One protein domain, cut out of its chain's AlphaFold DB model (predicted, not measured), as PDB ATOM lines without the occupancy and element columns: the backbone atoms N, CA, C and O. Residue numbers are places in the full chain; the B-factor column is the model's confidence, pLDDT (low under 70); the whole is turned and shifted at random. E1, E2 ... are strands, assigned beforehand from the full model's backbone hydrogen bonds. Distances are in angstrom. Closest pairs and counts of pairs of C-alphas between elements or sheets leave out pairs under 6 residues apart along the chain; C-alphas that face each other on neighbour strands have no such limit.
ATOM      1  N   LEU A 372     109.999 101.562 170.191       93.19
ATOM      2  CA  LEU A 372     108.610 101.691 170.614       93.19
ATOM      3  C   LEU A 372     107.729 100.854 169.681       93.19
ATOM      4  O   LEU A 372     107.555 101.191 168.502       93.19
ATOM      5  N   LEU A 373     107.184  99.761 170.218       93.00
ATOM      6  CA  LEU A 373     106.327  98.838 169.476       93.00
ATOM      7  C   LEU A 373     105.004  99.499 169.073       93.00
ATOM      8  O   LEU A 373     104.400 100.249 169.839       93.00
ATOM      9  N   SER A 374     104.545  99.223 167.853       93.25
ATOM     10  CA  SER A 374     103.276  99.730 167.323       93.25
ATOM     11  C   SER A 374     102.771  98.823 166.203       93.25
ATOM     12  O   SER A 374     103.565  98.266 165.447       93.25
ATOM     13  N   THR A 375     101.448  98.699 166.070       93.62
ATOM     14  CA  THR A 375     100.807  97.938 164.984       93.62
ATOM     15  C   THR A 375     101.088  98.535 163.606       93.62
ATOM     16  O   THR A 375     101.200  97.801 162.630       93.62
ATOM     17  N   ASP A 376     101.286  99.853 163.536       89.19
ATOM     18  CA  ASP A 376     101.461 100.607 162.290       89.19
ATOM     19  C   ASP A 376     102.942 100.919 162.033       89.19
ATOM     20  O   ASP A 376     103.297 102.036 161.649       89.19
ATOM     21  N   SER A 377     103.818  99.940 162.283       92.50
ATOM     22  CA  SER A 377     105.290 100.018 162.333       92.50
ATOM     23  C   SER A 377     105.881 100.614 163.614       92.50
ATOM     24  O   SER A 377     105.475 101.680 164.103       92.50
ATOM     25  N   ASN A 378     106.922  99.941 164.105       96.25
ATOM     26  CA  ASN A 378     107.714 100.368 165.250       96.25
ATOM     27  C   ASN A 378     108.352 101.739 165.007       96.25
ATOM     28  O   ASN A 378     108.741 102.078 163.885       96.25
ATOM     29  N   LYS A 379     108.469 102.534 166.069       96.56
ATOM     30  CA  LYS A 379     109.272 103.761 166.066       96.56
ATOM     31  C   LYS A 379     110.608 103.437 166.713       96.56
ATOM     32  O   LYS A 379     110.637 102.850 167.789       96.56
ATOM     33  N   GLU A 380     111.692 103.769 166.038       96.31
ATOM     34  CA  GLU A 380     113.028 103.299 166.376       96.31
ATOM     35  C   GLU A 380     114.016 104.461 166.389       96.31
ATOM     36  O   GLU A 380     114.008 105.316 165.498       96.31
ATOM     37  N   ILE A 381     114.874 104.442 167.406       96.62
ATOM     38  CA  ILE A 381     116.075 105.264 167.521       96.62
ATOM     39  C   ILE A 381     117.226 104.270 167.633       96.62
ATOM     40  O   ILE A 381     117.337 103.595 168.657       96.62
ATOM     41  N   LYS A 382     118.027 104.132 166.575       95.75
ATOM     42  CA  LYS A 382     119.083 103.111 166.494       95.75
ATOM     43  C   LYS A 382     120.423 103.715 166.114       95.75
ATOM     44  O   LYS A 382     120.480 104.582 165.242       95.75
ATOM     45  N   TRP A 383     121.485 103.230 166.744       95.56
ATOM     46  CA  TRP A 383     122.842 103.413 166.256       95.56
ATOM     47  C   TRP A 383     123.040 102.526 165.027       95.56
ATOM     48  O   TRP A 383     122.766 101.327 165.091       95.56
ATOM     49  N   LEU A 384     123.460 103.124 163.911       96.00
ATOM     50  CA  LEU A 384     123.786 102.399 162.686       96.00
ATOM     51  C   LEU A 384     125.250 102.648 162.329       96.00
ATOM     52  O   LEU A 384     125.639 103.771 162.002       96.00
ATOM     53  N   ASN A 385     126.047 101.584 162.337       94.25
ATOM     54  CA  ASN A 385     127.470 101.639 162.015       94.25
ATOM     55  C   ASN A 385     127.705 102.090 160.560       94.25
ATOM     56  O   ASN A 385     128.594 102.885 160.271       94.25
ATOM     57  N   SER A 386     126.841 101.669 159.628       94.88
ATOM     58  CA  SER A 386     126.960 102.009 158.199       94.88
ATOM     59  C   SER A 386     126.868 103.508 157.893       94.88
ATOM     60  O   SER A 386     127.461 103.969 156.917       94.88
ATOM     61  N   THR A 387     126.135 104.271 158.709       94.50
ATOM     62  CA  THR A 387     125.997 105.729 158.583       94.50
ATOM     63  C   THR A 387     126.784 106.490 159.647       94.50
ATOM     64  O   THR A 387     126.843 107.717 159.580       94.50
ATOM     65  N   ASN A 388     127.393 105.778 160.603       95.50
ATOM     66  CA  ASN A 388     128.090 106.331 161.762       95.50
ATOM     67  C   ASN A 388     127.232 107.368 162.519       95.50
ATOM     68  O   ASN A 388     127.692 108.463 162.855       95.50
ATOM     69  N   ALA A 389     125.940 107.065 162.703       95.00
ATOM     70  CA  ALA A 389     124.977 108.010 163.258       95.00
ATOM     71  C   ALA A 389     123.793 107.338 163.965       95.00
ATOM     72  O   ALA A 389     123.340 106.244 163.615       95.00
ATOM     73  N   TRP A 390     123.211 108.075 164.914       95.94
ATOM     74  CA  TRP A 390     121.876 107.782 165.426       95.94
ATOM     75  C   TRP A 390     120.831 108.083 164.359       95.94
ATOM     76  O   TRP A 390     120.687 109.219 163.906       95.94
ATOM     77  N   THR A 391     120.085 107.054 163.979       96.25
ATOM     78  CA  THR A 391     119.056 107.130 162.948       96.25
ATOM     79  C   THR A 391     117.679 107.030 163.583       96.25
ATOM     80  O   THR A 391     117.376 106.092 164.323       96.25
ATOM     81  N   PHE A 392     116.833 108.004 163.262       96.06
ATOM     82  CA  PHE A 392     115.434 108.048 163.658       96.06
ATOM     83  C   PHE A 392     114.593 107.597 162.467       96.06
ATOM     84  O   PHE A 392     114.658 108.200 161.397       96.06
ATOM     85  N   ASN A 393     113.796 106.540 162.630       94.56
ATOM     86  CA  ASN A 393     112.933 106.064 161.540       94.56
ATOM     87  C   ASN A 393     111.620 106.866 161.403       94.56
ATOM     88  O   ASN A 393     110.819 106.611 160.500       94.56
ATOM     89  N   LYS A 394     111.388 107.814 162.317       94.56
ATOM     90  CA  LYS A 394     110.311 108.809 162.298       94.56
ATOM     91  C   LYS A 394     110.904 110.201 162.518       94.56
ATOM     92  O   LYS A 394     112.049 110.345 162.935       94.56
ATOM     93  N   ASN A 395     110.099 111.219 162.237       93.81
ATOM     94  CA  ASN A 395     110.498 112.618 162.339       93.81
ATOM     95  C   ASN A 395     110.813 113.021 163.789       93.81
ATOM     96  O   ASN A 395     110.195 112.514 164.727       93.81
ATOM     97  N   ILE A 396     111.725 113.983 163.946       92.94
ATOM     98  CA  ILE A 396     111.976 114.680 165.211       92.94
ATOM     99  C   ILE A 396     111.180 115.983 165.181       92.94
ATOM    100  O   ILE A 396     111.365 116.792 164.273       92.94
ATOM    101  N   ASP A 397     110.302 116.171 166.163       93.31
ATOM    102  CA  ASP A 397     109.479 117.373 166.300       93.31
ATOM    103  C   ASP A 397     109.965 118.254 167.462       93.31
ATOM    104  O   ASP A 397     110.431 117.751 168.488       93.31
ATOM    105  N   LEU A 398     109.850 119.572 167.295       93.88
ATOM    106  CA  LEU A 398     110.200 120.576 168.300       93.88
ATOM    107  C   LEU A 398     108.909 121.169 168.865       93.88
ATOM    108  O   LEU A 398     108.203 121.914 168.190       93.88
ATOM    109  N   SER A 399     108.608 120.848 170.124       90.38
ATOM    110  CA  SER A 399     107.291 121.101 170.723       90.38
ATOM    111  C   SER A 399     106.932 122.582 170.869       90.38
ATOM    112  O   SER A 399     105.755 122.916 171.014       90.38
ATOM    113  N   ASN A 400     107.920 123.480 170.868       90.12
ATOM    114  CA  ASN A 400     107.708 124.921 170.974       90.12
ATOM    115  C   ASN A 400     108.939 125.726 170.502       90.12
ATOM    116  O   ASN A 400     109.982 125.175 170.146       90.12
ATOM    117  N   THR A 401     108.819 127.055 170.539       88.12
ATOM    118  CA  THR A 401     109.849 128.010 170.095       88.12
ATOM    119  C   THR A 401     111.070 128.117 171.014       88.12
ATOM    120  O   THR A 401     112.051 128.738 170.614       88.12
ATOM    121  N   SER A 402     111.048 127.548 172.226       89.25
ATOM    122  CA  SER A 402     112.212 127.497 173.124       89.25
ATOM    123  C   SER A 402     113.021 126.203 172.998       89.25
ATOM    124  O   SER A 402     114.079 126.083 173.615       89.25
ATOM    125  N   THR A 403     112.554 125.247 172.190       92.69
ATOM    126  CA  THR A 403     113.289 124.019 171.862       92.69
ATOM    127  C   THR A 403     114.044 124.154 170.545       92.69
ATOM    128  O   THR A 403     113.578 124.794 169.601       92.69
ATOM    129  N   GLU A 404     115.230 123.554 170.481       94.25
ATOM    130  CA  GLU A 404     116.170 123.750 169.381       94.25
ATOM    131  C   GLU A 404     117.061 122.528 169.162       94.25
ATOM    132  O   GLU A 404     117.448 121.844 170.112       94.25
ATOM    133  N   ILE A 405     117.431 122.286 167.903       94.81
ATOM    134  CA  ILE A 405     118.475 121.318 167.554       94.81
ATOM    135  C   ILE A 405     119.808 122.063 167.522       94.81
ATOM    136  O   ILE A 405     119.994 123.015 166.751       94.81
ATOM    137  N   LYS A 406     120.741 121.614 168.367       93.38
ATOM    138  CA  LYS A 406     122.081 122.192 168.499       93.38
ATOM    139  C   LYS A 406     123.159 121.273 167.958       93.38
ATOM    140  O   LYS A 406     123.112 120.066 168.163       93.38
ATOM    141  N   ILE A 407     124.188 121.876 167.373       92.25
ATOM    142  CA  ILE A 407     125.437 121.205 166.999       92.25
ATOM    143  C   ILE A 407     126.591 122.022 167.580       92.25
ATOM    144  O   ILE A 407     126.654 123.234 167.373       92.25
ATOM    145  N   GLY A 408     127.476 121.384 168.356       90.88
ATOM    146  CA  GLY A 408     128.596 122.072 169.018       90.88
ATOM    147  C   GLY A 408     128.156 123.182 169.984       90.88
ATOM    148  O   GLY A 408     128.824 124.205 170.097       90.88
ATOM    149  N   GLY A 409     126.989 123.028 170.619       91.06
ATOM    150  CA  GLY A 409     126.397 124.032 171.513       91.06
ATOM    151  C   GLY A 409     125.699 125.206 170.812       91.06
ATOM    152  O   GLY A 409     125.086 126.025 171.492       91.06
ATOM    153  N   GLN A 410     125.733 125.272 169.476       92.94
ATOM    154  CA  GLN A 410     125.111 126.338 168.689       92.94
ATOM    155  C   GLN A 410     123.770 125.900 168.110       92.94
ATOM    156  O   GLN A 410     123.657 124.807 167.553       92.94
ATOM    157  N   THR A 411     122.770 126.773 168.189       94.12
ATOM    158  CA  THR A 411     121.450 126.592 167.569       94.12
ATOM    159  C   THR A 411     121.579 126.523 166.057       94.12
ATOM    160  O   THR A 411     122.143 127.438 165.455       94.12
ATOM    161  N   LYS A 412     121.046 125.462 165.445       93.19
ATOM    162  CA  LYS A 412     120.995 125.310 163.983       93.19
ATOM    163  C   LYS A 412     119.571 125.362 163.456       93.19
ATOM    164  O   LYS A 412     119.312 126.078 162.491       93.19
ATOM    165  N   LEU A 413     118.659 124.646 164.109       93.56
ATOM    166  CA  LEU A 413     117.239 124.632 163.770       93.56
ATOM    167  C   LEU A 413     116.415 125.009 165.001       93.56
ATOM    168  O   LEU A 413     116.607 124.449 166.083       93.56
ATOM    169  N   THR A 414     115.472 125.922 164.799       93.50
ATOM    170  CA  THR A 414     114.338 126.149 165.699       93.50
ATOM    171  C   THR A 414     113.075 125.574 165.057       93.50
ATOM    172  O   THR A 414     113.106 125.105 163.918       93.50
ATOM    173  N   ASN A 415     111.935 125.648 165.741       91.69
ATOM    174  CA  ASN A 415     110.660 125.246 165.143       91.69
ATOM    175  C   ASN A 415     110.200 126.142 163.966       91.69
ATOM    176  O   ASN A 415     109.213 125.815 163.312       91.69
ATOM    177  N   THR A 416     110.866 127.278 163.705       90.94
ATOM    178  CA  THR A 416     110.446 128.274 162.697       90.94
ATOM    179  C   THR A 416     111.574 128.819 161.819       90.94
ATOM    180  O   THR A 416     111.291 129.511 160.841       90.94
ATOM    181  N   SER A 417     112.846 128.540 162.122       90.50
ATOM    182  CA  SER A 417     113.978 129.145 161.411       90.50
ATOM    183  C   SER A 417     115.230 128.267 161.353       90.50
ATOM    184  O   SER A 417     115.494 127.441 162.230       90.50
ATOM    185  N   LEU A 418     116.039 128.518 160.321       91.81
ATOM    186  CA  LEU A 418     117.446 128.126 160.248       91.81
ATOM    187  C   LEU A 418     118.293 129.261 160.827       91.81
ATOM    188  O   LEU A 418     118.070 130.424 160.498       91.81
ATOM    189  N   SER A 419     119.240 128.941 161.706       91.25
ATOM    190  CA  SER A 419     120.061 129.930 162.415       91.25
ATOM    191  C   SER A 419     121.536 129.531 162.431       91.25
ATOM    192  O   SER A 419     121.875 128.351 162.353       91.25
TER     193      SER A 419
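This is residues 372 to 419 of the 621 residues of an uncharacterized protein of Flavobacteriales bacterium TMED228 (UniProt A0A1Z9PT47). With little regular structure, the domain is two small separate hairpins of strands, E1 with E2 and E3 with E4, joined by one long link and open between them. The turn at residues 384 to 389 sticks out. The printed part has 48 residues, 19 of them in four named strands, E1 to E4 in chain order, in two antiparallel sheets; the class is all strand, with no named helix. It is loose and flat, with a radius of gyration of the C-alphas of 13.6 A and spans of 35 by 26 by 13 A.

E1, residues 379 to 384, is 15.0 A long and begins at C-alpha 379 (109.272, 103.761, 166.066). E2 is residues 389 to 392, 9.6 A; E3 404 to 407, 9.9 A; E4 410 to 414, 11.2 A, ending at C-alpha 414 (114.338, 126.149, 165.699).

Hairpin E1 and E2 is antiparallel at 168 degrees, with N 391 and O 382 2.8 A apart, within hydrogen-bond range. Hairpin E3 and E4 is antiparallel at 144 degrees, with N 405 and O 413 2.9 A apart, also within range. E2 and E3 are apart.

The C-alphas of Thr 375 and Gln 410, the farthest apart, are 37.6 A apart. The link E2 to E3, 11 residues, is long. The printed part has no cut, and no printed residue is under 70 in pLDDT.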